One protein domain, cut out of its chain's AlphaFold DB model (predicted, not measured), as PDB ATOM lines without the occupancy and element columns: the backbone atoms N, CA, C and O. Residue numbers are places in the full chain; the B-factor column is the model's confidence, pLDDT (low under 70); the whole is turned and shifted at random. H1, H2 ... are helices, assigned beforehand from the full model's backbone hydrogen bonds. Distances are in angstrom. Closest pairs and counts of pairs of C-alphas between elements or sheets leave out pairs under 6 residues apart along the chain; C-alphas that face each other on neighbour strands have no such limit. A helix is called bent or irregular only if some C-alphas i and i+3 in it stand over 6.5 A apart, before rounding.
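Overview. This is residues 2 to 172 of the 184 residues of an uncharacterized protein of Streptomyces sp. SID5770 (UniProt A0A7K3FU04). One long helix, H4, is the spine of an elongated helical body: H3 packs on it on one side, H1 packs on its residues 97 to 105 on another, and residues 125 to 130, of which 125 to 129 belong to H4, stick out alone. H2 packs on H3, and beyond the far end of H4 the printed part folds back through short H5 and H6 to H7, which packs on H2. The printed part has 171 residues with seven named helices, H1 to H7 in chain order, and no named strand; the class is all helix. It is compact, with a radius of gyration of the C-alphas of 17.8 A, and spans 61 by 33 by 28 A.

Along the chain. H1 is residues 2 to 16, 20.9 A long, and begins at C-alpha 2 at (-35.199, -24.439, -9.148). H2 is residues 26 to 37, 16.7 A long. H3, residues 53 to 74, measures 32.5 A. H4, residues 95 to 129, measures 51.5 A, has a kink of 31 degrees near residue 102, and ends at C-alpha 129 at (-9.179, -45.377, -33.977). H5 is residues 136 to 143, and H6 is residues 147 to 157. H7, residues 164 to 171, is irregular, with C-alphas 165 and 168 lying 7.1 A apart; it ends at C-alpha 171 at (-27.203, -2.490, -2.764).

Arrangement. H4 is the hub, touching three helices. H3 and H4 form a helical hairpin: they touch, closest at the C-alphas of Gly 61 and Gly 109, 4.5 A apart, and run opposite ways at 37 degrees, only just a steep tilt. H1 touches H4 at residues 97 to 105 alone, closest at the C-alphas of Ala 4 and Gly 101, 4.4 A apart, at a shallow tilt of 27 degrees, opposite ways. H5 touches H4 at residues 115 to 120 alone, about perpendicular at 76 degrees; the C-alphas of Met 116 and Leu 140 are closest, 6.7 A apart. H5 also touches H6, the closest C-alphas being those of Glu 141 and Phe 147, 5.6 A apart. H2 and H3 form another helical hairpin at a shallow tilt of 23 degrees, with the C-alphas of Val 29 and Ala 70 closest at 6.2 A. H7 touches H2, closest at the C-alphas of Gly 27 and Leu 171, 6.1 A apart. H1 and H3 are apart. Every O i to N i+4 pair is within hydrogen-bond range in H1, H2, H5 and H6; the counts are 15 of 18 in H3, 28 of 31 in H4 and 1 of 4 in H7, where 4 of 5 O i to N i+3 pairs are within range.

Size, cuts and confidence. The C-alphas of Gly 18 and Asp 129 are the two farthest apart, at 62.5 A. The printed part has no cut. The links from H2 to H3, 15 residues, and from H3 to H4, 20 residues, are long. The mean pLDDT of the printed part is 81.0; residues 38 to 47, 49 to 50, 130 to 133 and 159 to 172 are under 70.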
ATOM      1  N   ALA A   2     -34.097 -25.042  -9.919       75.94
ATOM      2  CA  ALA A   2     -35.199 -24.439  -9.148       75.94
ATOM      3  C   ALA A   2     -34.763 -23.927  -7.760       75.94
ATOM      4  O   ALA A   2     -34.955 -22.767  -7.446       75.94
ATOM      5  N   ALA A   3     -34.005 -24.725  -7.001       78.94
ATOM      6  CA  ALA A   3     -33.496 -24.278  -5.703       78.94
ATOM      7  C   ALA A   3     -32.564 -23.042  -5.762       78.94
ATOM      8  O   ALA A   3     -32.529 -22.270  -4.819       78.94
ATOM      9  N   ALA A   4     -31.795 -22.824  -6.835       80.50
ATOM     10  CA  ALA A   4     -30.982 -21.607  -6.951       80.50
ATOM     11  C   ALA A   4     -31.877 -20.375  -7.169       80.50
ATOM     12  O   ALA A   4     -31.695 -19.362  -6.500       80.50
ATOM     13  N   GLU A   5     -32.878 -20.505  -8.047       82.38
ATOM     14  CA  GLU A   5     -33.922 -19.499  -8.290       82.38
ATOM     15  C   GLU A   5     -34.683 -19.169  -7.006       82.38
ATOM     16  O   GLU A   5     -34.724 -18.008  -6.610       82.38
ATOM     17  N   ASP A   6     -35.201 -20.183  -6.313       86.50
ATOM     18  CA  ASP A   6     -35.990 -20.018  -5.091       86.50
ATOM     19  C   ASP A   6     -35.221 -19.225  -4.023       86.50
ATOM     20  O   ASP A   6     -35.762 -18.308  -3.405       86.50
ATOM     21  N   TRP A   7     -33.936 -19.537  -3.823       87.56
ATOM     22  CA  TRP A   7     -33.098 -18.837  -2.847       87.56
ATOM     23  C   TRP A   7     -32.785 -17.398  -3.262       87.56
ATOM     24  O   TRP A   7     -32.782 -16.512  -2.408       87.56
ATOM     25  N   THR A   8     -32.549 -17.128  -4.547       84.44
ATOM     26  CA  THR A   8     -32.325 -15.756  -5.025       84.44
ATOM     27  C   THR A   8     -33.605 -14.918  -4.954       84.44
ATOM     28  O   THR A   8     -33.557 -13.789  -4.468       84.44
ATOM     29  N   TYR A   9     -34.765 -15.471  -5.322       85.12
ATOM     30  CA  TYR A   9     -36.050 -14.781  -5.173       85.12
ATOM     31  C   TYR A   9     -36.393 -14.506  -3.707       85.12
ATOM     32  O   TYR A   9     -36.790 -13.389  -3.377       85.12
ATOM     33  N   ALA A  10     -36.179 -15.475  -2.813       87.69
ATOM     34  CA  ALA A  10     -36.392 -15.282  -1.379       87.69
ATOM     35  C   ALA A  10     -35.488 -14.175  -0.805       87.69
ATOM     36  O   ALA A  10     -35.922 -13.388   0.039       87.69
ATOM     37  N   ALA A  11     -34.245 -14.078  -1.288       86.62
ATOM     38  CA  ALA A  11     -33.328 -13.003  -0.924       86.62
ATOM     39  C   ALA A  11     -33.844 -11.631  -1.385       86.62
ATOM     40  O   ALA A  11     -33.793 -10.660  -0.624       86.62
ATOM     41  N   LEU A  12     -34.337 -11.549  -2.627       82.31
ATOM     42  CA  LEU A  12     -34.882 -10.323  -3.208       82.31
ATOM     43  C   LEU A  12     -36.121  -9.850  -2.446       82.31
ATOM     44  O   LEU A  12     -36.207  -8.681  -2.078       82.31
ATOM     45  N   GLU A  13     -37.052 -10.760  -2.169       86.06
ATOM     46  CA  GLU A  13     -38.258 -10.480  -1.390       86.06
ATOM     47  C   GLU A  13     -37.892 -10.002   0.023       86.06
ATOM     48  O   GLU A  13     -38.349  -8.948   0.465       86.06
ATOM     49  N   ALA A  14     -36.977 -10.704   0.704       86.38
ATOM     50  CA  ALA A  14     -36.493 -10.293   2.020       86.38
ATOM     51  C   ALA A  14     -35.874  -8.888   1.998       86.38
ATOM     52  O   ALA A  14     -36.034  -8.125   2.955       86.38
ATOM     53  N   ARG A  15     -35.189  -8.521   0.911       84.19
ATOM     54  CA  ARG A  15     -34.617  -7.186   0.737       84.19
ATOM     55  C   ARG A  15     -35.690  -6.121   0.508       84.19
ATOM     56  O   ARG A  15     -35.649  -5.081   1.163       84.19
ATOM     57  N   GLN A  16     -36.640  -6.374  -0.391       83.12
ATOM     58  CA  GLN A  16     -37.720  -5.441  -0.739       83.12
ATOM     59  C   GLN A  16     -38.656  -5.164   0.443       83.12
ATOM     60  O   GLN A  16     -39.093  -4.033   0.636       83.12
ATOM     61  N   GLU A  17     -38.906  -6.172   1.276       88.12
ATOM     62  CA  GLU A  17     -39.724  -6.055   2.487       88.12
ATOM     63  C   GLU A  17     -38.954  -5.488   3.693       88.12
ATOM     64  O   GLU A  17     -39.503  -5.370   4.788       88.12
ATOM     65  N   GLY A  18     -37.666  -5.163   3.531       84.88
ATOM     66  CA  GLY A  18     -36.814  -4.650   4.608       84.88
ATOM     67  C   GLY A  18     -36.441  -5.686   5.676       84.88
ATOM     68  O   GLY A  18     -35.815  -5.330   6.674       84.88
ATOM     69  N   ARG A  19     -36.775  -6.969   5.474       87.50
ATOM     70  CA  ARG A  19     -36.377  -8.086   6.352       87.50
ATOM     71  C   ARG A  19     -34.876  -8.365   6.306       87.50
ATOM     72  O   ARG A  19     -34.332  -8.898   7.270       87.50
ATOM     73  N   TRP A  20     -34.215  -7.996   5.211       89.25
ATOM     74  CA  TRP A  20     -32.765  -8.036   5.069       89.25
ATOM     75  C   TRP A  20     -32.222  -6.674   4.625       89.25
ATOM     76  O   TRP A  20     -32.664  -6.077   3.641       89.25
ATOM     77  N   THR A  21     -31.233  -6.177   5.366       86.25
ATOM     78  CA  THR A  21     -30.432  -5.011   4.990       86.25
ATOM     79  C   THR A  21     -28.964  -5.416   4.993       86.25
ATOM     80  O   THR A  21     -28.498  -5.853   6.049       86.25
ATOM     81  N   PRO A  22     -28.243  -5.291   3.856       85.31
ATOM     82  CA  PRO A  22     -26.826  -5.606   3.802       85.31
ATOM     83  C   PRO A  22     -26.051  -4.843   4.871       85.31
ATOM     84  O   PRO A  22     -26.203  -3.630   5.020       85.31
ATOM     85  N   THR A  23     -25.220  -5.559   5.620       86.00
ATOM     86  CA  THR A  23     -24.319  -4.943   6.601       86.00
ATOM     87  C   THR A  23     -23.205  -4.130   5.927       86.00
ATOM     88  O   THR A  23     -22.957  -4.262   4.726       86.00
ATOM     89  N   GLU A  24     -22.452  -3.360   6.723       83.75
ATOM     90  CA  GLU A  24     -21.237  -2.649   6.280       83.75
ATOM     91  C   GLU A  24     -20.193  -3.575   5.634       83.75
ATOM     92  O   GLU A  24     -19.377  -3.124   4.834       83.75
ATOM     93  N   THR A  25     -20.232  -4.873   5.951       82.69
ATOM     94  CA  THR A  25     -19.367  -5.894   5.337       82.69
ATOM     95  C   THR A  25     -19.993  -6.557   4.110       82.69
ATOM     96  O   THR A  25     -19.285  -6.880   3.162       82.69
ATOM     97  N   GLU A  26     -21.318  -6.739   4.091       85.88
ATOM     98  CA  GLU A  26     -22.018  -7.411   2.990       85.88
ATOM     99  C   GLU A  26     -22.102  -6.523   1.744       85.88
ATOM    100  O   GLU A  26     -21.876  -7.004   0.636       85.88
ATOM    101  N   GLY A  27     -22.387  -5.228   1.919       84.44
ATOM    102  CA  GLY A  27     -22.557  -4.282   0.812       84.44
ATOM    103  C   GLY A  27     -21.348  -4.217  -0.136       84.44
ATOM    104  O   GLY A  27     -21.519  -4.460  -1.332       84.44
ATOM    105  N   PRO A  28     -20.126  -3.944   0.362       84.19
ATOM    106  CA  PRO A  28     -18.929  -3.891  -0.476       84.19
ATOM    107  C   PRO A  28     -18.638  -5.208  -1.204       84.19
ATOM    108  O   PRO A  28     -18.335  -5.193  -2.390       84.19
ATOM    109  N   VAL A  29     -18.798  -6.355  -0.535       83.19
ATOM    110  CA  VAL A  29     -18.553  -7.668  -1.156       83.19
ATOM    111  C   VAL A  29     -19.545  -7.943  -2.288       83.19
ATOM    112  O   VAL A  29     -19.151  -8.430  -3.346       83.19
ATOM    113  N   LEU A  30     -20.825  -7.608  -2.101       82.69
ATOM    114  CA  LEU A  30     -21.832  -7.726  -3.160       82.69
ATOM    115  C   LEU A  30     -21.522  -6.790  -4.342       82.69
ATOM    116  O   LEU A  30     -21.669  -7.202  -5.493       82.69
ATOM    117  N   ALA A  31     -21.032  -5.574  -4.082       79.56
ATOM    118  CA  ALA A  31     -20.600  -4.643  -5.126       79.56
ATOM    119  C   ALA A  31     -19.374  -5.156  -5.904       79.56
ATOM    120  O   ALA A  31     -19.355  -5.096  -7.136       79.56
ATOM    121  N   ASP A  32     -18.387  -5.717  -5.206       79.38
ATOM    122  CA  ASP A  32     -17.191  -6.302  -5.816       79.38
ATOM    123  C   ASP A  32     -17.532  -7.514  -6.687       79.38
ATOM    124  O   ASP A  32     -16.954  -7.678  -7.763       79.38
ATOM    125  N   ILE A  33     -18.506  -8.337  -6.276       79.88
ATOM    126  CA  ILE A  33     -19.023  -9.424  -7.117       79.88
ATOM    127  C   ILE A  33     -19.585  -8.846  -8.419       79.88
ATOM    128  O   ILE A  33     -19.142  -9.258  -9.487       79.88
ATOM    129  N   VAL A  34     -20.487  -7.858  -8.355       74.88
ATOM    130  CA  VAL A  34     -21.066  -7.222  -9.557       74.88
ATOM    131  C   VAL A  34     -19.971  -6.694 -10.488       74.88
ATOM    132  O   VAL A  34     -19.997  -6.937 -11.700       74.88
ATOM    133  N   ALA A  35     -18.980  -6.001  -9.924       72.56
ATOM    134  CA  ALA A  35     -17.861  -5.450 -10.677       72.56
ATOM    135  C   ALA A  35     -16.997  -6.542 -11.327       72.56
ATOM    136  O   ALA A  35     -16.598  -6.401 -12.484       72.56
ATOM    137  N   ALA A  36     -16.734  -7.640 -10.616       71.50
ATOM    138  CA  ALA A  36     -15.925  -8.752 -11.106       71.50
ATOM    139  C   ALA A  36     -16.632  -9.561 -12.199       71.50
ATOM    140  O   ALA A  36     -15.971 -10.120 -13.077       71.50
ATOM    141  N   THR A  37     -17.963  -9.628 -12.174       70.31
ATOM    142  CA  THR A  37     -18.713 -10.504 -13.077       70.31
ATOM    143  C   THR A  37     -19.185  -9.840 -14.357       70.31
ATOM    144  O   THR A  37     -19.309 -10.525 -15.369       70.31
ATOM    145  N   ASN A  38     -19.343  -8.516 -14.385       66.12
ATOM    146  CA  ASN A  38     -19.624  -7.778 -15.621       66.12
ATOM    147  C   ASN A  38     -18.605  -8.067 -16.756       66.12
ATOM    148  O   ASN A  38     -19.024  -8.367 -17.880       66.12
ATOM    149  N   PRO A  39     -17.279  -8.078 -16.500       64.06
ATOM    150  CA  PRO A  39     -16.278  -8.459 -17.497       64.06
ATOM    151  C   PRO A  39     -16.344  -9.926 -17.950       64.06
ATOM    152  O   PRO A  39     -16.011 -10.214 -19.100       64.06
ATOM    153  N   LEU A  40     -16.788 -10.860 -17.095       63.03
ATOM    154  CA  LEU A  40     -16.858 -12.296 -17.432       63.03
ATOM    155  C   LEU A  40     -17.841 -12.585 -18.573       63.03
ATOM    156  O   LEU A  40     -17.695 -13.565 -19.307       63.03
ATOM    157  N   HIS A  41     -18.802 -11.689 -18.765       62.59
ATOM    158  CA  HIS A  41     -19.795 -11.756 -19.825       62.59
ATOM    159  C   HIS A  41     -19.353 -11.032 -21.111       62.59
ATOM    160  O   HIS A  41     -20.086 -11.007 -22.096       62.59
ATOM    161  N   GLY A  42     -18.149 -10.447 -21.138       62.53
ATOM    162  CA  GLY A  42     -17.672  -9.653 -22.274       62.53
ATOM    163  C   GLY A  42     -18.524  -8.407 -22.538       62.53
ATOM    164  O   GLY A  42     -18.579  -7.948 -23.672       62.53
ATOM    165  N   GLY A  43     -19.222  -7.901 -21.511       64.06
ATOM    166  CA  GLY A  43     -20.149  -6.770 -21.625       64.06
ATOM    167  C   GLY A  43     -21.510  -7.101 -22.250       64.06
ATOM    168  O   GLY A  43     -22.306  -6.189 -22.454       64.06
ATOM    169  N   HIS A  44     -21.796  -8.374 -22.547       61.22
ATOM    170  CA  HIS A  44     -23.063  -8.806 -23.134       61.22
ATOM    171  C   HIS A  44     -23.719  -9.895 -22.293       61.22
ATOM    172  O   HIS A  44     -23.077 -10.871 -21.910       61.22
ATOM    173  N   LEU A  45     -25.012  -9.752 -22.040       60.50
ATOM    174  CA  LEU A  45     -25.800 -10.719 -21.286       60.50
ATOM    175  C   LEU A  45     -26.294 -11.852 -22.218       60.50
ATOM    176  O   LEU A  45     -26.441 -11.625 -23.424       60.50
ATOM    177  N   PRO A  46     -26.478 -13.085 -21.709       63.44
ATOM    178  CA  PRO A  46     -27.204 -14.161 -22.381       63.44
ATOM    179  C   PRO A  46     -28.542 -13.731 -23.029       63.44
ATOM    180  O   PRO A  46     -29.128 -12.726 -22.635       63.44
ATOM    181  N   PRO A  47     -29.061 -14.499 -24.009       61.44
ATOM    182  CA  PRO A  47     -28.588 -15.814 -24.433       61.44
ATOM    183  C   PRO A  47     -27.323 -15.731 -25.297       61.44
ATOM    184  O   PRO A  47     -27.251 -14.994 -26.276       61.44
ATOM    185  N   TYR A  48     -26.315 -16.551 -24.984       70.12
ATOM    186  CA  TYR A  48     -25.068 -16.637 -25.759       70.12
ATOM    187  C   TYR A  48     -25.213 -17.484 -27.027       70.12
ATOM    188  O   TYR A  48     -24.301 -18.219 -27.422       70.12
ATOM    189  N   THR A  49     -26.374 -17.389 -27.671       65.31
ATOM    190  CA  THR A  49     -26.696 -18.091 -28.912       65.31
ATOM    191  C   THR A  49     -25.670 -17.739 -29.984       65.31
ATOM    192  O   THR A  49     -25.441 -16.567 -30.268       65.31
ATOM    193  N   GLY A  50     -25.016 -18.757 -30.549       69.69
ATOM    194  CA  GLY A  50     -23.921 -18.596 -31.516       69.69
ATOM    195  C   GLY A  50     -22.513 -18.688 -30.916       69.69
ATOM    196  O   GLY A  50     -21.538 -18.739 -31.661       69.69
ATOM    197  N   THR A  51     -22.388 -18.774 -29.590       82.44
ATOM    198  CA  THR A  51     -21.111 -19.043 -28.917       82.44
ATOM    199  C   THR A  51     -20.926 -20.549 -28.703       82.44
ATOM    200  O   THR A  51     -21.885 -21.253 -28.386       82.44
ATOM    201  N   SER A  52     -19.693 -21.052 -28.837       86.69
ATOM    202  CA  SER A  52     -19.385 -22.465 -28.562       86.69
ATOM    203  C   SER A  52     -19.794 -22.889 -27.146       86.69
ATOM    204  O   SER A  52     -19.654 -22.113 -26.192       86.69
ATOM    205  N   VAL A  53     -20.234 -24.145 -26.992       86.88
ATOM    206  CA  VAL A  53     -20.590 -24.728 -25.684       86.88
ATOM    207  C   VAL A  53     -19.449 -24.614 -24.665       86.88
ATOM    208  O   VAL A  53     -19.696 -24.358 -23.490       86.88
ATOM    209  N   TYR A  54     -18.196 -24.687 -25.129       85.31
ATOM    210  CA  TYR A  54     -17.002 -24.530 -24.298       85.31
ATOM    211  C   TYR A  54     -16.955 -23.174 -23.584       85.31
ATOM    212  O   TYR A  54     -16.738 -23.102 -22.375       85.31
ATOM    213  N   VAL A  55     -17.187 -22.089 -24.322       83.19
ATOM    214  CA  VAL A  55     -17.159 -20.728 -23.766       83.19
ATOM    215  C   VAL A  55     -18.369 -20.486 -22.865       83.19
ATOM    216  O   VAL A  55     -18.218 -19.879 -21.807       83.19
ATOM    217  N   ARG A  56     -19.551 -20.987 -23.246       85.31
ATOM    218  CA  ARG A  56     -20.782 -20.872 -22.443       85.31
ATOM    219  C   ARG A  56     -20.607 -21.516 -21.064       85.31
ATOM    220  O   ARG A  56     -20.845 -20.865 -20.050       85.31
ATOM    221  N   LEU A  57     -20.081 -22.744 -21.019       86.25
ATOM    222  CA  LEU A  57     -19.785 -23.442 -19.765       86.25
ATOM    223  C   LEU A  57     -18.691 -22.758 -18.944       86.25
ATOM    224  O   LEU A  57     -18.839 -22.629 -17.733       86.25
ATOM    225  N   GLY A  58     -17.624 -22.275 -19.589       81.81
ATOM    226  CA  GLY A  58     -16.558 -21.550 -18.897       81.81
ATOM    227  C   GLY A  58     -17.058 -20.285 -18.193       81.81
ATOM    228  O   GLY A  58     -16.637 -19.999 -17.075       81.81
ATOM    229  N   ARG A  59     -18.001 -19.553 -18.799       81.06
ATOM    230  CA  ARG A  59     -18.616 -18.367 -18.177       81.06
ATOM    231  C   ARG A  59     -19.383 -18.716 -16.906       81.06
ATOM    232  O   ARG A  59     -19.176 -18.055 -15.895       81.06
ATOM    233  N   ILE A  60     -20.201 -19.770 -16.936       82.19
ATOM    234  CA  ILE A  60     -20.956 -20.226 -15.758       82.19
ATOM    235  C   ILE A  60     -20.000 -20.754 -14.680       82.19
ATOM    236  O   ILE A  60     -20.122 -20.384 -13.518       82.19
ATOM    237  N   GLY A  61     -19.010 -21.571 -15.053       82.50
ATOM    238  CA  GLY A  61     -18.043 -22.134 -14.104       82.50
ATOM    239  C   GLY A  61     -17.187 -21.079 -13.394       82.50
ATOM    240  O   GLY A  61     -16.899 -21.218 -12.207       82.50
ATOM    241  N   ASN A  62     -16.833 -19.978 -14.069       82.06
ATOM    242  CA  ASN A  62     -16.032 -18.900 -13.473       82.06
ATOM    243  C   ASN A  62     -16.690 -18.265 -12.237       82.06
ATOM    244  O   ASN A  62     -15.986 -17.830 -11.321       82.06
ATOM    245  N   TRP A  63     -18.023 -18.260 -12.169       81.69
ATOM    246  CA  TRP A  63     -18.756 -17.753 -11.011       81.69
ATOM    247  C   TRP A  63     -18.435 -18.514  -9.727       81.69
ATOM    248  O   TRP A  63     -18.365 -17.909  -8.661       81.69
ATOM    249  N   ALA A  64     -18.164 -19.816  -9.802       84.69
ATOM    250  CA  ALA A  64     -17.905 -20.615  -8.612       84.69
ATOM    251  C   ALA A  64     -16.608 -20.167  -7.923       84.69
ATOM    252  O   ALA A  64     -16.528 -20.135  -6.695       84.69
ATOM    253  N   GLY A  65     -15.596 -19.765  -8.699       82.25
ATOM    254  CA  GLY A  65     -14.372 -19.160  -8.173       82.25
ATOM    255  C   GLY A  65     -14.629 -17.812  -7.497       82.25
ATOM    256  O   GLY A  65     -14.202 -17.605  -6.360       82.25
ATOM    257  N   VAL A  66     -15.374 -16.923  -8.166       83.31
ATOM    258  CA  VAL A  66     -15.731 -15.591  -7.640       83.31
ATOM    259  C   VAL A  66     -16.499 -15.706  -6.324       83.31
ATOM    260  O   VAL A  66     -16.140 -15.064  -5.341       83.31
ATOM    261  N   LEU A  67     -17.509 -16.573  -6.271       86.62
ATOM    262  CA  LEU A  67     -18.365 -16.740  -5.097       86.62
ATOM    263  C   LEU A  67     -17.605 -17.336  -3.910       86.62
ATOM    264  O   LEU A  67     -17.803 -16.890  -2.784       86.62
ATOM    265  N   ARG A  68     -16.684 -18.282  -4.142       86.38
ATOM    266  CA  ARG A  68     -15.805 -18.800  -3.079       86.38
ATOM    267  C   ARG A  68     -14.885 -17.716  -2.518       86.38
ATOM    268  O   ARG A  68     -14.672 -17.667  -1.307       86.38
ATOM    269  N   LEU A  69     -14.331 -16.856  -3.377       83.50
ATOM    270  CA  LEU A  69     -13.490 -15.737  -2.942       83.50
ATOM    271  C   LEU A  69     -14.295 -14.715  -2.138       83.50
ATOM    272  O   LEU A  69     -13.855 -14.313  -1.065       83.50
ATOM    273  N   ALA A  70     -15.485 -14.358  -2.616       84.44
ATOM    274  CA  ALA A  70     -16.376 -13.436  -1.925       84.44
ATOM    275  C   ALA A  70     -16.836 -13.985  -0.569       84.44
ATOM    276  O   ALA A  70     -16.750 -13.288   0.439       84.44
ATOM    277  N   ALA A  71     -17.234 -15.259  -0.513       86.19
ATOM    278  CA  ALA A  71     -17.588 -15.922   0.736       86.19
ATOM    279  C   ALA A  71     -16.427 -15.908   1.733       86.19
ATOM    280  O   ALA A  71     -16.612 -15.570   2.900       86.19
ATOM    281  N   ARG A  72     -15.203 -16.182   1.268       84.38
ATOM    282  CA  ARG A  72     -14.007 -16.104   2.111       84.38
ATOM    283  C   ARG A  72     -13.731 -14.683   2.606       84.38
ATOM    284  O   ARG A  72     -13.360 -14.530   3.765       84.38
ATOM    285  N   ALA A  73     -13.897 -13.670   1.757       81.88
ATOM    286  CA  ALA A  73     -13.713 -12.267   2.128       81.88
ATOM    287  C   ALA A  73     -14.754 -11.802   3.162       81.88
ATOM    288  O   ALA A  73     -14.405 -11.089   4.097       81.88
ATOM    289  N   GLY A  74     -16.002 -12.261   3.032       78.62
ATOM    290  CA  GLY A  74     -17.084 -11.991   3.982       78.62
ATOM    291  C   GLY A  74     -17.073 -12.866   5.242       78.62
ATOM    292  O   GLY A  74     -17.872 -12.640   6.147       78.62
ATOM    293  N   GLY A  75     -16.192 -13.870   5.327       84.06
ATOM    294  CA  GLY A  75     -16.185 -14.838   6.430       84.06
ATOM    295  C   GLY A  75     -17.416 -15.755   6.453       84.06
ATOM    296  O   GLY A  75     -17.793 -16.254   7.512       84.06
ATOM    297  N   TRP A  76     -18.057 -15.964   5.302       88.19
ATOM    298  CA  TRP A  76     -19.270 -16.764   5.161       88.19
ATOM    299  C   TRP A  76     -18.967 -18.190   4.717       88.19
ATOM    300  O   TRP A  76     -18.093 -18.446   3.889       88.19
ATOM    301  N   GLU A  77     -19.761 -19.125   5.226       86.00
ATOM    302  CA  GLU A  77     -19.777 -20.504   4.757       86.00
ATOM    303  C   GLU A  77     -20.904 -20.672   3.731       86.00
ATOM    304  O   GLU A  77     -22.081 -20.527   4.071       86.00
ATOM    305  N   LEU A  78     -20.539 -20.964   2.478       85.31
ATOM    306  CA  LEU A  78     -21.504 -21.308   1.433       85.31
ATOM    307  C   LEU A  78     -22.089 -22.686   1.719       85.31
ATOM    308  O   LEU A  78     -21.357 -23.634   2.010       85.31
ATOM    309  N   ARG A  79     -23.410 -22.799   1.624       83.38
ATOM    310  CA  ARG A  79     -24.137 -24.021   1.961       83.38
ATOM    311  C   ARG A  79     -24.682 -24.689   0.705       83.38
ATOM    312  O   ARG A  79     -25.093 -23.998  -0.225       83.38
ATOM    313  N   PRO A  80     -24.744 -26.028   0.674       79.00
ATOM    314  CA  PRO A  80     -25.492 -26.719  -0.362       79.00
ATOM    315  C   PRO A  80     -26.982 -26.399  -0.195       79.00
ATOM    316  O   PRO A  80     -27.596 -26.733   0.817       79.00
ATOM    317  N   VAL A  81     -27.558 -25.735  -1.195       81.06
ATOM    318  CA  VAL A  81     -28.984 -25.358  -1.217       81.06
ATOM    319  C   VAL A  81     -29.806 -26.203  -2.189       81.06
ATOM    320  O   VAL A  81     -31.027 -26.096  -2.228       81.06
ATOM    321  N   VAL A  82     -29.164 -27.080  -2.968       79.38
ATOM    322  CA  VAL A  82     -29.862 -27.982  -3.892       79.38
ATOM    323  C   VAL A  82     -30.792 -28.909  -3.107       79.38
ATOM    324  O   VAL A  82     -30.338 -29.694  -2.281       79.38
ATOM    325  N   GLY A  83     -32.091 -28.829  -3.400       78.19
ATOM    326  CA  GLY A  83     -33.120 -29.625  -2.724       78.19
ATOM    327  C   GLY A  83     -33.568 -29.066  -1.370       78.19
ATOM    328  O   GLY A  83     -34.371 -29.712  -0.700       78.19
ATOM    329  N   THR A  84     -33.089 -27.883  -0.982       83.69
ATOM    330  CA  THR A  84     -33.478 -27.207   0.259       83.69
ATOM    331  C   THR A  84     -34.414 -26.046  -0.055       83.69
ATOM    332  O   THR A  84     -34.076 -25.175  -0.852       83.69
ATOM    333  N   ASP A  85     -35.569 -26.008   0.602       84.25
ATOM    334  CA  ASP A  85     -36.540 -24.919   0.473       84.25
ATOM    335  C   ASP A  85     -36.090 -23.697   1.306       84.25
ATOM    336  O   ASP A  85     -35.826 -23.858   2.505       84.25
ATOM    337  N   PRO A  86     -35.994 -22.481   0.733       85.00
ATOM    338  CA  PRO A  86     -35.630 -21.276   1.484       85.00
ATOM    339  C   PRO A  86     -36.614 -20.943   2.619       85.00
ATOM    340  O   PRO A  86     -36.201 -20.359   3.620       85.00
ATOM    341  N   SER A  87     -37.881 -21.366   2.534       84.56
ATOM    342  CA  SER A  87     -38.879 -21.189   3.604       84.56
ATOM    343  C   SER A  87     -38.550 -21.973   4.882       84.56
ATOM    344  O   SER A  87     -39.085 -21.678   5.950       84.56
ATOM    345  N   SER A  88     -37.626 -22.938   4.808       85.06
ATOM    346  CA  SER A  88     -37.123 -23.668   5.977       85.06
ATOM    347  C   SER A  88     -36.200 -22.833   6.877       85.06
ATOM    348  O   SER A  88     -35.890 -23.250   7.997       85.06
ATOM    349  N   LEU A  89     -35.754 -21.653   6.426       83.88
ATOM    350  CA  LEU A  89     -34.949 -20.744   7.237       83.88
ATOM    351  C   LEU A  89     -35.770 -20.165   8.395       83.88
ATOM    352  O   LEU A  89     -36.689 -19.375   8.210       83.88
ATOM    353  N   THR A  90     -35.366 -20.485   9.625       85.12
ATOM    354  CA  THR A  90     -35.958 -19.917  10.851       85.12
ATOM    355  C   THR A  90     -35.260 -18.642  11.330       85.12
ATOM    356  O   THR A  90     -35.649 -18.059  12.341       85.12
ATOM    357  N   ARG A  91     -34.186 -18.236  10.649       86.56
ATOM    358  CA  ARG A  91     -33.394 -17.035  10.937       86.56
ATOM    359  C   ARG A  91     -33.549 -16.020   9.799       86.56
ATOM    360  O   ARG A  91     -33.923 -16.424   8.701       86.56
ATOM    361  N   PRO A  92     -33.212 -14.738  10.023       85.69
ATOM    362  CA  PRO A  92     -33.177 -13.756   8.947       85.69
ATOM    363  C   PRO A  92     -32.274 -14.199   7.788       85.69
ATOM    364  O   PRO A  92     -31.245 -14.857   8.000       85.69
ATOM    365  N   PHE A  93     -32.686 -13.816   6.582       88.62
ATOM    366  CA  PHE A  93     -31.924 -13.988   5.349       88.62
ATOM    367  C   PHE A  93     -30.684 -13.078   5.367       88.62
ATOM    368  O   PHE A  93     -30.750 -11.971   5.905       88.62
ATOM    369  N   GLY A  94     -29.571 -13.532   4.791       88.00
ATOM    370  CA  GLY A  94     -28.330 -12.752   4.692       88.00
ATOM    371  C   GLY A  94     -27.549 -12.998   3.400       88.00
ATOM    372  O   GLY A  94     -27.947 -13.812   2.564       88.00
ATOM    373  N   ALA A  95     -26.391 -12.340   3.243       86.38
ATOM    374  CA  ALA A  95     -25.579 -12.465   2.026       86.38
ATOM    375  C   ALA A  95     -25.115 -13.907   1.780       86.38
ATOM    376  O   ALA A  95     -25.101 -14.366   0.641       86.38
ATOM    377  N   ALA A  96     -24.799 -14.655   2.839       88.31
ATOM    378  CA  ALA A  96     -24.413 -16.061   2.730       88.31
ATOM    379  C   ALA A  96     -25.500 -16.925   2.067       88.31
ATOM    380  O   ALA A  96     -25.174 -17.832   1.303       88.31
ATOM    381  N   ASP A  97     -26.778 -16.640   2.325       89.50
ATOM    382  CA  ASP A  97     -27.912 -17.383   1.767       89.50
ATOM    383  C   ASP A  97     -28.098 -17.069   0.279       89.50
ATOM    384  O   ASP A  97     -28.194 -17.984  -0.541       89.50
ATOM    385  N   LEU A  98     -28.037 -15.780  -0.081       87.62
ATOM    386  CA  LEU A  98     -28.064 -15.326  -1.475       87.62
ATOM    387  C   LEU A  98     -26.919 -15.963  -2.277       87.62
ATOM    388  O   LEU A  98     -27.136 -16.547  -3.340       87.62
ATOM    389  N   LEU A  99     -25.694 -15.873  -1.752       88.50
ATOM    390  CA  LEU A  99     -24.506 -16.398  -2.419       88.50
ATOM    391  C   LEU A  99     -24.519 -17.922  -2.501       88.50
ATOM    392  O   LEU A  99     -24.026 -18.461  -3.486       88.50
ATOM    393  N   SER A 100     -25.107 -18.616  -1.524       88.62
ATOM    394  CA  SER A 100     -25.297 -20.070  -1.585       88.62
ATOM    395  C   SER A 100     -26.251 -20.467  -2.718       88.62
ATOM    396  O   SER A 100     -25.956 -21.414  -3.449       88.62
ATOM    397  N   GLY A 101     -27.330 -19.698  -2.924       88.06
ATOM    398  CA  GLY A 101     -28.229 -19.795  -4.085       88.06
ATOM    399  C   GLY A 101     -27.481 -19.747  -5.414       88.06
ATOM    400  O   GLY A 101     -27.516 -20.695  -6.200       88.06
ATOM    401  N   ILE A 102     -26.724 -18.670  -5.623       85.44
ATOM    402  CA  ILE A 102     -25.953 -18.452  -6.855       85.44
ATOM    403  C   ILE A 102     -24.858 -19.524  -7.011       85.44
ATOM    404  O   ILE A 102     -24.607 -20.031  -8.108       85.44
ATOM    405  N   TYR A 103     -24.212 -19.906  -5.908       87.50
ATOM    406  CA  TYR A 103     -23.116 -20.869  -5.909       87.50
ATOM    407  C   TYR A 103     -23.554 -22.261  -6.358       87.50
ATOM    408  O   TYR A 103     -22.817 -22.906  -7.102       87.50
ATOM    409  N   ALA A 104     -24.762 -22.701  -5.998       87.75
ATOM    410  CA  ALA A 104     -25.294 -23.986  -6.449       87.75
ATOM    411  C   ALA A 104     -25.378 -24.090  -7.982       87.75
ATOM    412  O   ALA A 104     -25.124 -25.154  -8.550       87.75
ATOM    413  N   LEU A 105     -25.695 -22.990  -8.671       84.94
ATOM    414  CA  LEU A 105     -25.701 -22.965 -10.132       84.94
ATOM    415  C   LEU A 105     -24.285 -22.943 -10.714       84.94
ATOM    416  O   LEU A 105     -23.986 -23.649 -11.678       84.94
ATOM    417  N   ALA A 106     -23.401 -22.149 -10.118       85.94
ATOM    418  CA  ALA A 106     -22.022 -22.050 -10.569       85.94
ATOM    419  C   ALA A 106     -21.263 -23.381 -10.408       85.94
ATOM    420  O   ALA A 106     -20.496 -23.778 -11.288       85.94
ATOM    421  N   GLU A 107     -21.526 -24.115  -9.324       88.44
ATOM    422  CA  GLU A 107     -20.993 -25.460  -9.094       88.44
ATOM    423  C   GLU A 107     -21.480 -26.454 -10.160       88.44
ATOM    424  O   GLU A 107     -20.689 -27.257 -10.662       88.44
ATOM    425  N   GLN A 108     -22.750 -26.366 -10.571       87.56
ATOM    426  CA  GLN A 108     -23.264 -27.158 -11.690       87.56
ATOM    427  C   GLN A 108     -22.515 -26.841 -12.998       87.56
ATOM    428  O   GLN A 108     -22.165 -27.753 -13.749       87.56
ATOM    429  N   GLY A 109     -22.175 -25.570 -13.234       88.00
ATOM    430  CA  GLY A 109     -21.309 -25.157 -14.341       88.00
ATOM    431  C   GLY A 109     -19.939 -25.841 -14.336       88.00
ATOM    432  O   GLY A 109     -19.501 -26.359 -15.366       88.00
ATOM    433  N   GLU A 110     -19.278 -25.919 -13.179       90.00
ATOM    434  CA  GLU A 110     -17.999 -26.633 -13.038       90.00
ATOM    435  C   GLU A 110     -18.136 -28.147 -13.277       90.00
ATOM    436  O   GLU A 110     -17.222 -28.787 -13.810       90.00
ATOM    437  N   GLN A 111     -19.261 -28.749 -12.877       90.94
ATOM    438  CA  GLN A 111     -19.549 -30.162 -13.144       90.94
ATOM    439  C   GLN A 111     -19.710 -30.421 -14.644       90.94
ATOM    440  O   GLN A 111     -19.071 -31.329 -15.185       90.94
ATOM    441  N   TRP A 112     -20.480 -29.586 -15.342       92.94
ATOM    442  CA  TRP A 112     -20.617 -29.665 -16.795       92.94
ATOM    443  C   TRP A 112     -19.300 -29.416 -17.524       92.94
ATOM    444  O   TRP A 112     -19.000 -30.111 -18.494       92.94
ATOM    445  N   GLN A 113     -18.471 -28.485 -17.049       91.25
ATOM    446  CA  GLN A 113     -17.154 -28.252 -17.635       91.25
ATOM    447  C   GLN A 113     -16.264 -29.499 -17.528       91.25
ATOM    448  O   GLN A 113     -15.612 -29.876 -18.502       91.25
ATOM    449  N   ARG A 114     -16.276 -30.190 -16.380       93.06
ATOM    450  CA  ARG A 114     -15.571 -31.472 -16.213       93.06
ATOM    451  C   ARG A 114     -16.110 -32.552 -17.151       93.06
ATOM    452  O   ARG A 114     -15.317 -33.227 -17.806       93.06
ATOM    453  N   LEU A 115     -17.435 -32.683 -17.262       93.88
ATOM    454  CA  LEU A 115     -18.079 -33.626 -18.182       93.88
ATOM    455  C   LEU A 115     -17.691 -33.356 -19.642       93.88
ATOM    456  O   LEU A 115     -17.370 -34.281 -20.390       93.88
ATOM    457  N   MET A 116     -17.687 -32.087 -20.043       93.75
ATOM    458  CA  MET A 116     -17.274 -31.663 -21.374       93.75
ATOM    459  C   MET A 116     -15.815 -32.029 -21.638       93.75
ATOM    460  O   MET A 116     -15.531 -32.631 -22.669       93.75
ATOM    461  N   LEU A 117     -14.892 -31.705 -20.728       92.12
ATOM    462  CA  LEU A 117     -13.471 -32.019 -20.906       92.12
ATOM    463  C   LEU A 117     -13.230 -33.530 -21.032       92.12
ATOM    464  O   LEU A 117     -12.465 -33.952 -21.899       92.12
ATOM    465  N   ALA A 118     -13.927 -34.344 -20.233       93.25
ATOM    466  CA  ALA A 118     -13.892 -35.800 -20.361       93.25
ATOM    467  C   ALA A 118     -14.434 -36.264 -21.725       93.25
ATOM    468  O   ALA A 118     -13.817 -37.078 -22.405       93.25
ATOM    469  N   THR A 119     -15.548 -35.685 -22.176       92.38
ATOM    470  CA  THR A 119     -16.148 -35.983 -23.489       92.38
ATOM    471  C   THR A 119     -15.237 -35.619 -24.650       92.38
ATOM    472  O   THR A 119     -15.076 -36.416 -25.570       92.38
ATOM    473  N   VAL A 120     -14.566 -34.471 -24.587       90.06
ATOM    474  CA  VAL A 120     -13.567 -34.078 -25.585       90.06
ATOM    475  C   VAL A 120     -12.395 -35.062 -25.605       90.06
ATOM    476  O   VAL A 120     -11.964 -35.471 -26.684       90.06
ATOM    477  N   ALA A 121     -11.898 -35.484 -24.438       90.56
ATOM    478  CA  ALA A 121     -10.810 -36.458 -24.352       90.56
ATOM    479  C   ALA A 121     -11.189 -37.810 -24.982       90.56
ATOM    480  O   ALA A 121     -10.405 -38.369 -25.753       90.56
ATOM    481  N   ASP A 122     -12.405 -38.291 -24.728       88.69
ATOM    482  CA  ASP A 122     -12.903 -39.557 -25.270       88.69
ATOM    483  C   ASP A 122     -13.155 -39.491 -26.779       88.69
ATOM    484  O   ASP A 122     -12.819 -40.427 -27.511       88.69
ATOM    485  N   LEU A 123     -13.686 -38.367 -27.274       87.38
ATOM    486  CA  LEU A 123     -13.835 -38.123 -28.709       87.38
ATOM    487  C   LEU A 123     -12.468 -38.087 -29.404       87.38
ATOM    488  O   LEU A 123     -12.305 -38.693 -30.461       87.38
ATOM    489  N   HIS A 124     -11.460 -37.443 -28.804       86.06
ATOM    490  CA  HIS A 124     -10.092 -37.434 -29.331       86.06
ATOM    491  C   HIS A 124      -9.429 -38.816 -29.299       86.06
ATOM    492  O   HIS A 124      -8.676 -39.157 -30.212       86.06
ATOM    493  N   ALA A 125      -9.683 -39.626 -28.268       86.25
ATOM    494  CA  ALA A 125      -9.223 -41.010 -28.228       86.25
ATOM    495  C   ALA A 125      -9.872 -41.837 -29.348       86.25
ATOM    496  O   ALA A 125      -9.163 -42.448 -30.139       86.25
ATOM    497  N   SER A 126     -11.193 -41.746 -29.488       81.69
ATOM    498  CA  SER A 126     -11.964 -42.496 -30.486       81.69
ATOM    499  C   SER A 126     -11.636 -42.084 -31.924       81.69
ATOM    500  O   SER A 126     -11.584 -42.933 -32.811       81.69
ATOM    501  N   ALA A 127     -11.360 -40.799 -32.167       79.50
ATOM    502  CA  ALA A 127     -10.989 -40.283 -33.484       79.50
ATOM    503  C   ALA A 127      -9.649 -40.835 -34.001       79.50
ATOM    504  O   ALA A 127      -9.448 -40.886 -35.215       79.50
ATOM    505  N   ARG A 128      -8.746 -41.260 -33.099       75.19
ATOM    506  CA  ARG A 128      -7.501 -41.952 -33.474       75.19
ATOM    507  C   ARG A 128      -7.771 -43.343 -34.050       75.19
ATOM    508  O   ARG A 128      -7.053 -43.758 -34.954       75.19
ATOM    509  N   ASP A 129      -8.826 -44.008 -33.581       74.12
ATOM    510  CA  ASP A 129      -9.179 -45.377 -33.977       74.12
ATOM    511  C   ASP A 129     -10.217 -45.419 -35.114       74.12
ATOM    512  O   ASP A 129     -10.222 -46.341 -35.935       74.12
ATOM    513  N   ARG A 130     -11.105 -44.418 -35.197       67.62
ATOM    514  CA  ARG A 130     -12.103 -44.267 -36.265       67.62
ATOM    515  C   ARG A 130     -12.442 -42.784 -36.488       67.62
ATOM    516  O   ARG A 130     -12.973 -42.144 -35.583       67.62
ATOM    517  N   PRO A 131     -12.246 -42.232 -37.699       61.00
ATOM    518  CA  PRO A 131     -12.521 -40.826 -37.985       61.00
ATOM    519  C   PRO A 131     -14.025 -40.577 -38.193       61.00
ATOM    520  O   PRO A 131     -14.475 -40.286 -39.298       61.00
ATOM    521  N   SER A 132     -14.831 -40.689 -37.137       60.81
ATOM    522  CA  SER A 132     -16.187 -40.130 -37.114       60.81
ATOM    523  C   SER A 132     -16.183 -38.823 -36.327       60.81
ATOM    524  O   SER A 132     -15.838 -38.813 -35.146       60.81
ATOM    525  N   ARG A 133     -16.583 -37.715 -36.961       65.56
ATOM    526  CA  ARG A 133     -16.804 -36.428 -36.285       65.56
ATOM    527  C   ARG A 133     -18.240 -36.365 -35.773       65.56
ATOM    528  O   ARG A 133     -19.126 -35.931 -36.500       65.56
ATOM    529  N   ARG A 134     -18.459 -36.795 -34.532       78.25
ATOM    530  CA  ARG A 134     -19.684 -36.455 -33.799       78.25
ATOM    531  C   ARG A 134     -19.548 -35.028 -33.229       78.25
ATOM    532  O   ARG A 134     -18.474 -34.718 -32.707       78.25
ATOM    533  N   PRO A 135     -20.573 -34.162 -33.328       86.31
ATOM    534  CA  PRO A 135     -20.589 -32.863 -32.655       86.31
ATOM    535  C   PRO A 135     -20.451 -33.013 -31.132       86.31
ATOM    536  O   PRO A 135     -21.005 -33.943 -30.545       86.31
ATOM    537  N   LEU A 136     -19.735 -32.095 -30.479       87.50
ATOM    538  CA  LEU A 136     -19.526 -32.140 -29.025       87.50
ATOM    539  C   LEU A 136     -20.854 -32.033 -28.267       87.50
ATOM    540  O   LEU A 136     -21.057 -32.731 -27.283       87.50
ATOM    541  N   GLU A 137     -21.759 -31.185 -28.744       87.38
ATOM    542  CA  GLU A 137     -23.077 -30.958 -28.159       87.38
ATOM    543  C   GLU A 137     -23.937 -32.227 -28.173       87.38
ATOM    544  O   GLU A 137     -24.565 -32.547 -27.170       87.38
ATOM    545  N   GLU A 138     -23.909 -32.991 -29.269       89.38
ATOM    546  CA  GLU A 138     -24.609 -34.279 -29.368       89.38
ATOM    547  C   GLU A 138     -24.021 -35.300 -28.385       89.38
ATOM    548  O   GLU A 138     -24.756 -35.964 -27.660       89.38
ATOM    549  N   ALA A 139     -22.689 -35.382 -28.301       90.50
ATOM    550  CA  ALA A 139     -22.014 -36.281 -27.365       90.50
ATOM    551  C   ALA A 139     -22.259 -35.904 -25.889       90.50
ATOM    552  O   ALA A 139     -22.305 -36.780 -25.025       90.50
ATOM    553  N   LEU A 140     -22.409 -34.610 -25.592       91.56
ATOM    554  CA  LEU A 140     -22.767 -34.127 -24.260       91.56
ATOM    555  C   LEU A 140     -24.211 -34.476 -23.908       91.56
ATOM    556  O   LEU A 140     -24.446 -34.971 -22.811       91.56
ATOM    557  N   GLU A 141     -25.150 -34.276 -24.832       92.38
ATOM    558  CA  GLU A 141     -26.564 -34.599 -24.627       92.38
ATOM    559  C   GLU A 141     -26.782 -36.109 -24.427       92.38
ATOM    560  O   GLU A 141     -27.572 -36.518 -23.580       92.38
ATOM    561  N   GLU A 142     -26.031 -36.961 -25.132       91.31
ATOM    562  CA  GLU A 142     -26.046 -38.412 -24.899       91.31
ATOM    563  C   GLU A 142     -25.548 -38.794 -23.495       91.31
ATOM    564  O   GLU A 142     -26.052 -39.740 -22.888       91.31
ATOM    565  N   ARG A 143     -24.539 -38.083 -22.974       91.75
ATOM    566  CA  ARG A 143     -23.933 -38.362 -21.661       91.75
ATOM    567  C   ARG A 143     -24.690 -37.742 -20.495       91.75
ATOM    568  O   ARG A 143     -24.656 -38.288 -19.394       91.75
ATOM    569  N   ALA A 144     -25.343 -36.615 -20.731       91.62
ATOM    570  CA  ALA A 144     -26.174 -35.902 -19.778       91.62
ATOM    571  C   ALA A 144     -27.477 -35.480 -20.473       91.62
ATOM    572  O   ALA A 144     -27.581 -34.352 -20.959       91.62
ATOM    573  N   PRO A 145     -28.476 -36.378 -20.530       93.56
ATOM    574  CA  PRO A 145     -29.767 -36.064 -21.126       93.56
ATOM    575  C   PRO A 145     -30.410 -34.845 -20.461       93.56
ATOM    576  O   PRO A 145     -30.548 -34.798 -19.240       93.56
ATOM    577  N   GLY A 146     -30.831 -33.871 -21.264       90.25
ATOM    578  CA  GLY A 146     -31.365 -32.595 -20.799       90.25
ATOM    579  C   GLY A 146     -30.323 -31.487 -20.650       90.25
ATOM    580  O   GLY A 146     -30.712 -30.366 -20.317       90.25
ATOM    581  N   PHE A 147     -29.041 -31.751 -20.933       91.06
ATOM    582  CA  PHE A 147     -27.950 -30.781 -20.814       91.06
ATOM    583  C   PHE A 147     -28.258 -29.461 -21.523       91.06
ATOM    584  O   PHE A 147     -28.139 -28.401 -20.912       91.06
ATOM    585  N   ALA A 148     -28.698 -29.496 -22.785       88.50
ATOM    586  CA  ALA A 148     -28.969 -28.271 -23.535       88.50
ATOM    587  C   ALA A 148     -30.069 -27.414 -22.883       88.50
ATOM    588  O   ALA A 148     -29.961 -26.186 -22.839       88.50
ATOM    589  N   ARG A 149     -31.111 -28.064 -22.349       89.06
ATOM    590  CA  ARG A 149     -32.217 -27.398 -21.647       89.06
ATOM    591  C   ARG A 149     -31.746 -26.798 -20.328       89.06
ATOM    592  O   ARG A 149     -32.081 -25.657 -20.032       89.06
ATOM    593  N   GLU A 150     -30.982 -27.552 -19.547       89.06
ATOM    594  CA  GLU A 150     -30.470 -27.093 -18.254       89.06
ATOM    595  C   GLU A 150     -29.433 -25.980 -18.407       89.06
ATOM    596  O   GLU A 150     -29.456 -25.029 -17.638       89.06
ATOM    597  N   LEU A 151     -28.580 -26.040 -19.433       87.69
ATOM    598  CA  LEU A 151     -27.650 -24.963 -19.760       87.69
ATOM    599  C   LEU A 151     -28.396 -23.682 -20.143       87.69
ATOM    600  O   LEU A 151     -28.049 -22.607 -19.666       87.69
ATOM    601  N   ALA A 152     -29.422 -23.782 -20.993       84.12
ATOM    602  CA  ALA A 152     -30.227 -22.623 -21.375       84.12
ATOM    603  C   ALA A 152     -30.945 -22.004 -20.167       84.12
ATOM    604  O   ALA A 152     -31.007 -20.785 -20.037       84.12
ATOM    605  N   ALA A 153     -31.456 -22.844 -19.270       83.31
ATOM    606  CA  ALA A 153     -32.130 -22.394 -18.065       83.31
ATOM    607  C   ALA A 153     -31.130 -21.785 -17.051       83.31
ATOM    608  O   ALA A 153     -31.418 -20.754 -16.452       83.31
ATOM    609  N   ALA A 154     -29.910 -22.328 -16.951       83.44
ATOM    610  CA  ALA A 154     -28.826 -21.737 -16.172       83.44
ATOM    611  C   ALA A 154     -28.419 -20.363 -16.717       83.44
ATOM    612  O   ALA A 154     -28.262 -19.422 -15.954       83.44
ATOM    613  N   GLU A 155     -28.277 -20.221 -18.035       81.62
ATOM    614  CA  GLU A 155     -27.988 -18.928 -18.659       81.62
ATOM    615  C   GLU A 155     -29.101 -17.906 -18.415       81.62
ATOM    616  O   GLU A 155     -28.791 -16.757 -18.117       81.62
ATOM    617  N   ALA A 156     -30.368 -18.328 -18.477       77.56
ATOM    618  CA  ALA A 156     -31.507 -17.471 -18.161       77.56
ATOM    619  C   ALA A 156     -31.493 -16.997 -16.697       77.56
ATOM    620  O   ALA A 156     -31.832 -15.845 -16.433       77.56
ATOM    621  N   PHE A 157     -31.034 -17.833 -15.759       76.69
ATOM    622  CA  PHE A 157     -30.821 -17.419 -14.370       76.69
ATOM    623  C   PHE A 157     -29.751 -16.331 -14.226       76.69
ATOM    624  O   PHE A 157     -29.788 -15.592 -13.257       76.69
ATOM    625  N   PHE A 158     -28.794 -16.188 -15.143       72.00
ATOM    626  CA  PHE A 158     -27.823 -15.090 -15.070       72.00
ATOM    627  C   PHE A 158     -28.354 -13.770 -15.678       72.00
ATOM    628  O   PHE A 158     -27.657 -12.765 -15.560       72.00
ATOM    629  N   THR A 159     -29.548 -13.751 -16.304       59.88
ATOM    630  CA  THR A 159     -30.061 -12.611 -17.119       59.88
ATOM    631  C   THR A 159     -31.564 -12.325 -17.064       59.88
ATOM    632  O   THR A 159     -32.122 -11.652 -17.928       59.88
ATOM    633  N   GLY A 160     -32.287 -12.945 -16.145       52.09
ATOM    634  CA  GLY A 160     -33.738 -12.808 -16.006       52.09
ATOM    635  C   GLY A 160     -34.158 -11.782 -14.942       52.09
ATOM    636  O   GLY A 160     -33.328 -11.260 -14.206       52.09
ATOM    637  N   PRO A 161     -35.458 -11.518 -14.774       42.88
ATOM    638  CA  PRO A 161     -35.961 -10.806 -13.599       42.88
ATOM    639  C   PRO A 161     -35.790 -11.658 -12.328       42.88
ATOM    640  O   PRO A 161     -36.143 -12.834 -12.318       42.88
ATOM    641  N   GLY A 162     -35.287 -11.066 -11.249       48.53
ATOM    642  CA  GLY A 162     -34.900 -11.733 -10.002       48.53
ATOM    643  C   GLY A 162     -33.527 -12.398 -10.038       48.53
ATOM    644  O   GLY A 162     -33.274 -13.313  -9.259       48.53
ATOM    645  N   THR A 163     -32.656 -11.976 -10.954       61.53
ATOM    646  CA  THR A 163     -31.358 -12.617 -11.189       61.53
ATOM    647  C   THR A 163     -30.186 -11.773 -10.710       61.53
ATOM    648  O   THR A 163     -30.341 -10.809  -9.967       61.53
ATOM    649  N   LEU A 164     -28.973 -12.132 -11.125       62.88
ATOM    650  CA  LEU A 164     -27.780 -11.348 -10.847       62.88
ATOM    651  C   LEU A 164     -27.798  -9.964 -11.507       62.88
ATOM    652  O   LEU A 164     -27.101  -9.078 -11.018       62.88
ATOM    653  N   GLU A 165     -28.615  -9.739 -12.544       61.03
ATOM    654  CA  GLU A 165     -28.904  -8.382 -13.043       61.03
ATOM    655  C   GLU A 165     -29.517  -7.487 -11.964       61.03
ATOM    656  O   GLU A 165     -29.301  -6.277 -11.971       61.03
ATOM    657  N   ASP A 166     -30.210  -8.089 -10.997       65.12
ATOM    658  CA  ASP A 166     -30.776  -7.393  -9.855       65.12
ATOM    659  C   ASP A 166     -29.805  -7.295  -8.680       65.12
ATOM    660  O   ASP A 166     -30.165  -6.661  -7.695       65.12
ATOM    661  N   LEU A 167     -28.576  -7.841  -8.747       67.12
ATOM    662  CA  LEU A 167     -27.571  -7.650  -7.686       67.12
ATOM    663  C   LEU A 167     -27.386  -6.174  -7.283       67.12
ATOM    664  O   LEU A 167     -27.354  -5.897  -6.081       67.12
ATOM    665  N   PRO A 168     -27.322  -5.208  -8.224       68.19
ATOM    666  CA  PRO A 168     -27.314  -3.789  -7.885       68.19
ATOM    667  C   PRO A 168     -28.539  -3.355  -7.069       68.19
ATOM    668  O   PRO A 168     -28.411  -2.534  -6.163       68.19
ATOM    669  N   SER A 169     -29.713  -3.940  -7.319       66.69
ATOM    670  CA  SER A 169     -30.951  -3.670  -6.575       66.69
ATOM    671  C   SER A 169     -30.847  -4.072  -5.097       66.69
ATOM    672  O   SER A 169     -31.509  -3.469  -4.252       66.69
ATOM    673  N   TYR A 170     -29.969  -5.021  -4.742       63.44
ATOM    674  CA  TYR A 170     -29.710  -5.372  -3.339       63.44
ATOM    675  C   TYR A 170     -28.899  -4.296  -2.606       63.44
ATOM    676  O   TYR A 170     -29.061  -4.134  -1.392       63.44
ATOM    677  N   LEU A 171     -28.081  -3.522  -3.327       65.94
ATOM    678  CA  LEU A 171     -27.203  -2.490  -2.764       65.94
ATOM    679  C   LEU A 171     -27.949  -1.191  -2.393       65.94
ATOM    680  O   LEU A 171     -27.429  -0.402  -1.608       65.94
ATOM    681  N   GLY A 172     -29.191  -0.996  -2.861       61.50
ATOM    682  CA  GLY A 172     -29.948   0.250  -2.662       61.50
ATOM    683  C   GLY A 172     -29.359   1.439  -3.446       61.50
ATOM    684  O   GLY A 172     -28.407   1.253  -4.204       61.50
TER     685      GLY A 172